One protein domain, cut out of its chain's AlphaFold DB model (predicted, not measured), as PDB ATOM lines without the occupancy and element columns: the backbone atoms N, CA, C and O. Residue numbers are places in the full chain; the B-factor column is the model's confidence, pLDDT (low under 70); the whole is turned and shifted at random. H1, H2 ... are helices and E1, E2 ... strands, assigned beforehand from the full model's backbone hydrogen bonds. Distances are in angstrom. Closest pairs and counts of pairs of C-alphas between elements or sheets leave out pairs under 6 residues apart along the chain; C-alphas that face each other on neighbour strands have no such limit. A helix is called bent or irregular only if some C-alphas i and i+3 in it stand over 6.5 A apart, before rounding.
ATOM      1  N   CYS A   6     153.579 210.736 245.579       91.38
ATOM      2  CA  CYS A   6     153.684 209.291 245.475       91.38
ATOM      3  C   CYS A   6     154.463 208.733 246.670       91.38
ATOM      4  O   CYS A   6     155.432 209.335 247.146       91.38
ATOM      5  N   GLU A   7     154.030 207.570 247.148       92.31
ATOM      6  CA  GLU A   7     154.744 206.808 248.166       92.31
ATOM      7  C   GLU A   7     155.882 206.020 247.512       92.31
ATOM      8  O   GLU A   7     155.656 205.245 246.582       92.31
ATOM      9  N   VAL A   8     157.097 206.160 248.043       90.12
ATOM     10  CA  VAL A   8     158.246 205.338 247.659       90.12
ATOM     11  C   VAL A   8     158.679 204.495 248.845       90.12
ATOM     12  O   VAL A   8     159.197 205.001 249.849       90.12
ATOM     13  N   LYS A   9     158.436 203.187 248.722       90.31
ATOM     14  CA  LYS A   9     158.787 202.196 249.738       90.31
ATOM     15  C   LYS A   9     160.296 202.091 249.859       90.31
ATOM     16  O   LYS A   9     161.026 202.176 248.875       90.31
ATOM     17  N   ARG A  10     160.762 201.918 251.091       89.50
ATOM     18  CA  ARG A  10     162.184 201.841 251.397       89.50
ATOM     19  C   ARG A  10     162.476 200.584 252.177       89.50
ATOM     20  O   ARG A  10     161.751 200.233 253.104       89.50
ATOM     21  N   TYR A  11     163.603 199.990 251.836       90.12
ATOM     22  CA  TYR A  11     164.151 198.827 252.497       90.12
ATOM     23  C   TYR A  11     165.620 199.095 252.797       90.12
ATOM     24  O   TYR A  11     166.261 199.926 252.144       90.12
ATOM     25  N   LYS A  12     166.151 198.432 253.817       88.62
ATOM     26  CA  LYS A  12     167.592 198.349 254.033       88.62
ATOM     27  C   LYS A  12     167.983 196.900 254.263       88.62
ATOM     28  O   LYS A  12     167.211 196.152 254.847       88.62
ATOM     29  N   VAL A  13     169.203 196.554 253.895       90.38
ATOM     30  CA  VAL A  13     169.848 195.345 254.408       90.38
ATOM     31  C   VAL A  13     170.489 195.707 255.757       90.38
ATOM     32  O   VAL A  13     171.001 196.825 255.884       90.38
ATOM     33  N   PRO A  14     170.397 194.863 256.799       92.06
ATOM     34  CA  PRO A  14     171.074 195.103 258.067       92.06
ATOM     35  C   PRO A  14     172.591 195.211 257.873       92.06
ATOM     36  O   PRO A  14     173.201 194.414 257.167       92.06
ATOM     37  N   ASP A  15     173.196 196.202 258.526       91.81
ATOM     38  CA  ASP A  15     174.632 196.486 258.426       91.81
ATOM     39  C   ASP A  15     175.434 195.769 259.525       91.81
ATOM     40  O   ASP A  15     176.647 195.592 259.411       91.81
ATOM     41  N   LEU A  16     174.765 195.394 260.623       93.56
ATOM     42  CA  LEU A  16     175.372 194.820 261.825       93.56
ATOM     43  C   LEU A  16     174.566 193.622 262.339       93.56
ATOM     44  O   LEU A  16     173.335 193.651 262.334       93.56
ATOM     45  N   ASP A  17     175.249 192.650 262.951       93.94
ATOM     46  CA  ASP A  17     174.624 191.495 263.621       93.94
ATOM     47  C   ASP A  17     173.574 191.907 264.665       93.94
ATOM     48  O   ASP A  17     172.591 191.205 264.904       93.94
ATOM     49  N   MET A  18     173.764 193.062 265.312       93.75
ATOM     50  CA  MET A  18     172.792 193.599 266.264       93.75
ATOM     51  C   MET A  18     171.449 193.913 265.595       93.75
ATOM     52  O   MET A  18     170.412 193.667 266.203       93.75
ATOM     53  N   GLU A  19     171.447 194.424 264.364       92.69
ATOM     54  CA  GLU A  19     170.208 194.698 263.635       92.69
ATOM     55  C   GLU A  19     169.490 193.392 263.289       92.69
ATOM     56  O   GLU A  19     168.296 193.288 263.551       92.69
ATOM     57  N   VAL A  20     170.215 192.360 262.842       94.06
ATOM     58  CA  VAL A  20     169.642 191.018 262.609       94.06
ATOM     59  C   VAL A  20     168.997 190.470 263.883       94.06
ATOM     60  O   VAL A  20     167.912 189.900 263.846       94.06
ATOM     61  N   ARG A  21     169.608 190.698 265.050       94.12
ATOM     62  CA  ARG A  21     169.037 190.284 266.343       94.12
ATOM     63  C   ARG A  21     167.807 191.092 266.764       94.12
ATOM     64  O   ARG A  21     166.960 190.547 267.464       94.12
ATOM     65  N   ILE A  22     167.728 192.373 266.400       90.94
ATOM     66  CA  ILE A  22     166.582 193.247 266.704       90.94
ATOM     67  C   ILE A  22     165.399 192.914 265.795       90.94
ATOM     68  O   ILE A  22     164.271 192.807 266.272       90.94
ATOM     69  N   TYR A  23     165.659 192.780 264.496       89.12
ATOM     70  CA  TYR A  23     164.626 192.616 263.477       89.12
ATOM     71  C   TYR A  23     164.300 191.146 263.184       89.12
ATOM     72  O   TYR A  23     163.234 190.866 262.651       89.12
ATOM     73  N   GLY A  24     165.168 190.211 263.576       90.06
ATOM     74  CA  GLY A  24     164.990 188.772 263.365       90.06
ATOM     75  C   GLY A  24     165.271 188.302 261.936       90.06
ATOM     76  O   GLY A  24     165.080 187.125 261.649       90.06
ATOM     77  N   GLU A  25     165.724 189.199 261.060       86.62
ATOM     78  CA  GLU A  25     165.935 188.959 259.632       86.62
ATOM     79  C   GLU A  25     167.293 189.524 259.197       86.62
ATOM     80  O   GLU A  25     167.716 190.582 259.670       86.62
ATOM     81  N   ASP A  26     167.976 188.815 258.296       89.81
ATOM     82  CA  ASP A  26     169.223 189.231 257.634       89.81
ATOM     83  C   ASP A  26     168.988 189.825 256.231       89.81
ATOM     84  O   ASP A  26     169.927 190.284 255.577       89.81
ATOM     85  N   GLY A  27     167.729 189.839 255.784       88.50
ATOM     86  CA  GLY A  27     167.288 190.341 254.486       88.50
ATOM     87  C   GLY A  27     166.816 191.798 254.498       88.50
ATOM     88  O   GLY A  27     167.338 192.655 255.208       88.50
ATOM     89  N   GLU A  28     165.826 192.103 253.662       89.44
ATOM     90  CA  GLU A  28     165.306 193.461 253.497       89.44
ATOM     91  C   GLU A  28     164.406 193.889 254.662       89.44
ATOM     92  O   GLU A  28     163.239 193.518 254.751       89.44
ATOM     93  N   ILE A  29     164.925 194.763 255.520       91.12
ATOM     94  CA  ILE A  29     164.174 195.366 256.617       91.12
ATOM     95  C   ILE A  29     163.390 196.575 256.082       91.12
ATOM     96  O   ILE A  29     164.009 197.550 255.625       91.12
ATOM     97  N   PRO A  30     162.047 196.578 256.168       90.62
ATOM     98  CA  PRO A  30     161.238 197.708 255.734       90.62
ATOM     99  C   PRO A  30     161.522 198.953 256.584       90.62
ATOM    100  O   PRO A  30     161.664 198.907 257.808       90.62
ATOM    101  N   ARG A  31     161.590 200.106 255.920       89.50
ATOM    102  CA  ARG A  31     161.769 201.431 256.525       89.50
ATOM    103  C   ARG A  31     160.554 202.302 256.222       89.50
ATOM    104  O   ARG A  31     159.756 202.001 255.341       89.50
ATOM    105  N   ALA A  32     160.429 203.406 256.957       91.00
ATOM    106  CA  ALA A  32     159.409 204.403 256.664       91.00
ATOM    107  C   ALA A  32     159.541 204.883 255.209       91.00
ATOM    108  O   ALA A  32     160.635 205.263 254.772       91.00
ATOM    109  N   SER A  33     158.423 204.851 254.485       93.00
ATOM    110  CA  SER A  33     158.343 205.305 253.102       93.00
ATOM    111  C   SER A  33     158.714 206.780 252.986       93.00
ATOM    112  O   SER A  33     158.462 207.584 253.890       93.00
ATOM    113  N   HIS A  34     159.301 207.146 251.851       91.19
ATOM    114  CA  HIS A  34     159.396 208.545 251.457       91.19
ATOM    115  C   HIS A  34     158.166 208.954 250.664       91.19
ATOM    116  O   HIS A  34     157.522 208.130 250.021       91.19
ATOM    117  N   TRP A  35     157.878 210.249 250.707       91.25
ATOM    118  CA  TRP A  35     156.853 210.873 249.891       91.25
ATOM    119  C   TRP A  35     157.525 211.914 249.019       91.25
ATOM    120  O   TRP A  35     158.243 212.781 249.520       91.25
ATOM    121  N   MET A  36     157.325 211.795 247.717       91.56
ATOM    122  CA  MET A  36     157.899 212.693 246.724       91.56
ATOM    123  C   MET A  36     156.784 213.191 245.817       91.56
ATOM    124  O   MET A  36     155.784 212.496 245.638       91.56
ATOM    125  N   CYS A  37     156.947 214.379 245.232       92.81
ATOM    126  CA  CYS A  37     156.052 214.789 244.157       92.81
ATOM    127  C   CYS A  37     156.148 213.797 242.985       92.81
ATOM    128  O   CYS A  37     157.138 213.065 242.842       92.81
ATOM    129  N   GLU A  38     155.112 213.776 242.155       92.06
ATOM    130  CA  GLU A  38     155.009 212.893 240.992       92.06
ATOM    131  C   GLU A  38     156.250 212.964 240.090       92.06
ATOM    132  O   GLU A  38     156.828 211.931 239.766       92.06
ATOM    133  N   GLU A  39     156.748 214.168 239.788       93.19
ATOM    134  CA  GLU A  39     157.916 214.343 238.912       93.19
ATOM    135  C   GLU A  39     159.198 213.738 239.509       93.19
ATOM    136  O   GLU A  39     159.949 213.042 238.831       93.19
ATOM    137  N   CYS A  40     159.453 213.961 240.802       93.44
ATOM    138  CA  CYS A  40     160.617 213.378 241.470       93.44
ATOM    139  C   CYS A  40     160.517 211.850 241.546       93.44
ATOM    140  O   CYS A  40     161.533 211.162 241.450       93.44
ATOM    141  N   THR A  41     159.303 211.322 241.707       93.19
ATOM    142  CA  THR A  41     159.057 209.877 241.714       93.19
ATOM    143  C   THR A  41     159.320 209.269 240.344       93.19
ATOM    144  O   THR A  41     160.005 208.254 240.260       93.19
ATOM    145  N   ASP A  42     158.846 209.911 239.279       94.00
ATOM    146  CA  ASP A  42     159.056 209.457 237.904       94.00
ATOM    147  C   ASP A  42     160.549 209.403 237.543       94.00
ATOM    148  O   ASP A  42     161.034 208.409 236.999       94.00
ATOM    149  N   ILE A  43     161.317 210.420 237.952       95.25
ATOM    150  CA  ILE A  43     162.776 210.425 237.785       95.25
ATOM    151  C   ILE A  43     163.422 209.264 238.546       95.25
ATOM    152  O   ILE A  43     164.246 208.548 237.977       95.25
ATOM    153  N   ALA A  44     163.069 209.074 239.822       93.94
ATOM    154  CA  ALA A  44     163.647 208.013 240.641       93.94
ATOM    155  C   ALA A  44     163.377 206.631 240.022       93.94
ATOM    156  O   ALA A  44     164.315 205.871 239.799       93.94
ATOM    157  N   LEU A  45     162.124 206.338 239.667       93.12
ATOM    158  CA  LEU A  45     161.742 205.064 239.051       93.12
ATOM    159  C   LEU A  45     162.408 204.860 237.686       93.12
ATOM    160  O   LEU A  45     162.846 203.756 237.372       93.12
ATOM    161  N   SER A  46     162.542 205.921 236.888       94.81
ATOM    162  CA  SER A  46     163.240 205.855 235.600       94.81
ATOM    163  C   SER A  46     164.728 205.541 235.766       94.81
ATOM    164  O   SER A  46     165.274 204.735 235.013       94.81
ATOM    165  N   LEU A  47     165.388 206.147 236.761       94.62
ATOM    166  CA  LEU A  47     166.784 205.858 237.096       94.62
ATOM    167  C   LEU A  47     166.957 204.416 237.596       94.62
ATOM    168  O   LEU A  47     167.870 203.721 237.152       94.62
ATOM    169  N   GLU A  48     166.059 203.945 238.461       92.50
ATOM    170  CA  GLU A  48     166.035 202.551 238.919       92.50
ATOM    171  C   GLU A  48     165.858 201.571 237.752       92.50
ATOM    172  O   GLU A  48     166.596 200.591 237.646       92.50
ATOM    173  N   ALA A  49     164.942 201.865 236.824       93.94
ATOM    174  CA  ALA A  49     164.658 201.018 235.667       93.94
ATOM    175  C   ALA A  49     165.864 200.845 234.726       93.94
ATOM    176  O   ALA A  49     165.982 199.814 234.062       93.94
ATOM    177  N   VAL A  50     166.778 201.821 234.679       93.75
ATOM    178  CA  VAL A  50     168.041 201.721 233.922       93.75
ATOM    179  C   VAL A  50     169.203 201.156 234.750       93.75
ATOM    180  O   VAL A  50     170.337 201.118 234.277       93.75
ATOM    181  N   GLY A  51     168.940 200.694 235.975       90.75
ATOM    182  CA  GLY A  51     169.934 200.097 236.869       90.75
ATOM    183  C   GLY A  51     170.794 201.109 237.630       90.75
ATOM    184  O   GLY A  51     171.780 200.723 238.260       90.75
ATOM    185  N   PHE A  52     170.447 202.397 237.595       92.19
ATOM    186  CA  PHE A  52     171.048 203.394 238.475       92.19
ATOM    187  C   PHE A  52     170.362 203.333 239.844       92.19
ATOM    188  O   PHE A  52     169.166 203.090 239.922       92.19
ATOM    189  N   CYS A  53     171.087 203.552 240.943       87.31
ATOM    190  CA  CYS A  53     170.488 203.549 242.282       87.31
ATOM    191  C   CYS A  53     170.062 204.978 242.675       87.31
ATOM    192  O   CYS A  53     170.912 205.760 243.122       87.31
ATOM    193  N   PRO A  54     168.775 205.356 242.530       85.62
ATOM    194  CA  PRO A  54     168.296 206.662 242.954       85.62
ATOM    195  C   PRO A  54     168.287 206.716 244.483       85.62
ATOM    196  O   PRO A  54     167.455 206.113 245.161       85.62
ATOM    197  N   LYS A  55     169.220 207.460 245.075       89.62
ATOM    198  CA  LYS A  55     169.169 207.759 246.511       89.62
ATOM    199  C   LYS A  55     167.968 208.674 246.759       89.62
ATOM    200  O   LYS A  55     168.077 209.888 246.620       89.62
ATOM    201  N   THR A  56     166.821 208.102 247.125       89.19
ATOM    202  CA  THR A  56     165.508 208.783 247.235       89.19
ATOM    203  C   THR A  56     165.423 209.882 248.303       89.19
ATOM    204  O   THR A  56     164.383 210.507 248.468       89.19
ATOM    205  N   TRP A  57     166.490 210.115 249.073       88.00
ATOM    206  CA  TRP A  57     166.637 211.251 249.998       88.00
ATOM    207  C   TRP A  57     167.442 212.420 249.412       88.00
ATOM    208  O   TRP A  57     167.623 213.431 250.086       88.00
ATOM    209  N   LEU A  58     167.982 212.274 248.202       92.56
ATOM    210  CA  LEU A  58     168.694 213.330 247.489       92.56
ATOM    211  C   LEU A  58     167.769 214.035 246.494       92.56
ATOM    212  O   LEU A  58     166.640 213.609 246.243       92.56
ATOM    213  N   ASP A  59     168.271 215.115 245.904       94.06
ATOM    214  CA  ASP A  59     167.616 215.786 244.786       94.06
ATOM    215  C   ASP A  59     167.630 214.873 243.547       94.06
ATOM    216  O   ASP A  59     168.684 214.589 242.970       94.06
ATOM    217  N   GLN A  60     166.446 214.413 243.135       94.81
ATOM    218  CA  GLN A  60     166.299 213.498 242.002       94.81
ATOM    219  C   GLN A  60     166.681 214.159 240.670       94.81
ATOM    220  O   GLN A  60     167.244 213.499 239.797       94.81
ATOM    221  N   ARG A  61     166.476 215.475 240.517       95.44
ATOM    222  CA  ARG A  61     166.865 216.208 239.301       95.44
ATOM    223  C   ARG A  61     168.385 216.295 239.186       95.44
ATOM    224  O   ARG A  61     168.930 216.160 238.090       95.44
ATOM    225  N   ALA A  62     169.073 216.480 240.313       95.62
ATOM    226  CA  ALA A  62     170.533 216.456 240.354       95.62
ATOM    227  C   ALA A  62     171.088 215.066 240.002       95.62
ATOM    228  O   ALA A  62     172.022 214.976 239.206       95.62
ATOM    229  N   LEU A  63     170.474 213.994 240.518       95.31
ATOM    230  CA  LEU A  63     170.852 212.616 240.178       95.31
ATOM    231  C   LEU A  63     170.644 212.301 238.692       95.31
ATOM    232  O   LEU A  63     171.513 211.697 238.068       95.31
ATOM    233  N   LEU A  64     169.535 212.751 238.097       95.31
ATOM    234  CA  LEU A  64     169.306 212.597 236.659       95.31
ATOM    235  C   LEU A  64     170.386 213.307 235.840       95.31
ATOM    236  O   LEU A  64     170.901 212.752 234.868       95.31
ATOM    237  N   LYS A  65     170.750 214.529 236.239       95.50
ATOM    238  CA  LYS A  65     171.824 215.277 235.582       95.50
ATOM    239  C   LYS A  65     173.157 214.528 235.667       95.50
ATOM    240  O   LYS A  65     173.813 214.374 234.639       95.50
ATOM    241  N   GLU A  66     173.519 214.031 236.851       93.81
ATOM    242  CA  GLU A  66     174.726 213.220 237.059       93.81
ATOM    243  C   GLU A  66     174.720 211.979 236.157       93.81
ATOM    244  O   GLU A  66     175.695 211.722 235.452       93.81
ATOM    245  N   TYR A  67     173.600 211.252 236.113       94.06
ATOM    246  CA  TYR A  67     173.466 210.067 235.271       94.06
ATOM    247  C   TYR A  67     173.723 210.383 233.789       94.06
ATOM    248  O   TYR A  67     174.509 209.706 233.123       94.06
ATOM    249  N   VAL A  68     173.111 211.453 233.274       94.69
ATOM    250  CA  VAL A  68     173.287 211.876 231.877       94.69
ATOM    251  C   VAL A  68     174.735 212.281 231.583       94.69
ATOM    252  O   VAL A  68     175.270 211.923 230.532       94.69
ATOM    253  N   GLU A  69     175.372 213.026 232.487       94.88
ATOM    254  CA  GLU A  69     176.744 213.514 232.307       94.88
ATOM    255  C   GLU A  69     177.786 212.390 232.371       94.88
ATOM    256  O   GLU A  69     178.738 212.410 231.594       94.88
ATOM    257  N   VAL A  70     177.600 211.404 233.252       92.88
ATOM    258  CA  VAL A  70     178.584 210.334 233.480       92.88
ATOM    259  C   VAL A  70     178.376 209.135 232.550       92.88
ATOM    260  O   VAL A  70     179.357 208.555 232.079       92.88
ATOM    261  N   TYR A  71     177.124 208.754 232.277       90.19
ATOM    262  CA  TYR A  71     176.808 207.474 231.628       90.19
ATOM    263  C   TYR A  71     176.241 207.603 230.209       90.19
ATOM    264  O   TYR A  71     176.427 206.683 229.417       90.19
ATOM    265  N   VAL A  72     175.578 208.714 229.858       88.00
ATOM    266  CA  VAL A  72     174.920 208.869 228.541       88.00
ATOM    267  C   VAL A  72     175.782 209.631 227.535       88.00
ATOM    268  O   VAL A  72     175.866 209.231 226.377       88.00
ATOM    269  N   LYS A  73     176.424 210.733 227.936       78.62
ATOM    270  CA  LYS A  73     177.182 211.618 227.025       78.62
ATOM    271  C   LYS A  73     178.602 211.130 226.685       78.62
ATOM    272  O   LYS A  73     179.480 211.958 226.443       78.62
TER     273      LYS A  73
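Overview. This is residues 6 to 73 of the 74 residues of an uncharacterized protein of Candidatus Fermentibacteria bacterium (UniProt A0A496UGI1). A long ribbon of two antiparallel strands, E1 and E2, has a small head at one end, the short helix H1, and a pair of helices, H2 and H3, side by side at the other. The chain goes from E2 straight into H2, which folds back from the ribbon's end. The printed part has 68 residues, with three named helices and two named strands in the order E1, H1, E2, H2, H3; the class is mixed, helices and strands. The whole is loose, with a radius of gyration of the C-alphas of 14.6 A, and elongated, spanning 45 by 25 by 17 A.

Arrangement. Begin with E1, residues 6 to 12, and set beside it E2, residues 29 to 37. They are antiparallel neighbours, with 152 degrees between their directions, and C-alphas 9 and 33 face each other at 4.6 A. Look there for N 8 and O 34, 2.8 A apart, and N 31 and O 10, 2.8 A apart, both within hydrogen-bond range. Between these strands along the chain comes H1, residues 17 to 23; its closest C-alpha pair with E2 is Tyr 23 and Ile 29, 7.4 A apart. After E2 comes H2, residues 38 to 49; the closest C-alphas of E1 and H2 are those of Cys 6 and Glu 38, 5.9 A apart. H3, residues 60 to 72, touches H2 with residues 60 to 64 alone, and the closest C-alphas are those of Cys 40 and Gln 60, 5.7 A apart. H2 and H3 run the same way at a shallow tilt of 33 degrees, only just short of steep. H1 is apart from H2 and from H3, and H3 is apart from both strands. In H1, H2 and H3 every O i to N i+4 pair is within hydrogen-bond range.

Along the chain. Find C-alpha 6 at (153.684, 209.291, 245.475); from there E1 runs 19.7 A to C-alpha 12. H1 covers 10.1 A from Asp 17 to Tyr 23. Find C-alpha 29 at (164.174, 195.366, 256.617), where E2 begins its 24.5 A to Cys 37. H2 measures 16.2 A from Glu 38 to Ala 49. H3 measures 16.6 A from Gln 60 to C-alpha 72 at (174.920, 208.869, 228.541); it is neither bent nor irregular, but only just: C-alphas 69 and 72 are 6.3 A apart.

Size, cuts and confidence. Look at Arg 21 and Lys 73 for the two C-alphas farthest apart, 45.5 A. The printed part runs from residue 6 to 73 with no cut. The links E1 to H1, H1 to E2 and E2 to H2 are tight, and H2 to H3, with 10 residues between, is short. The mean pLDDT of the printed part is 91.8, and no printed residue is under 70.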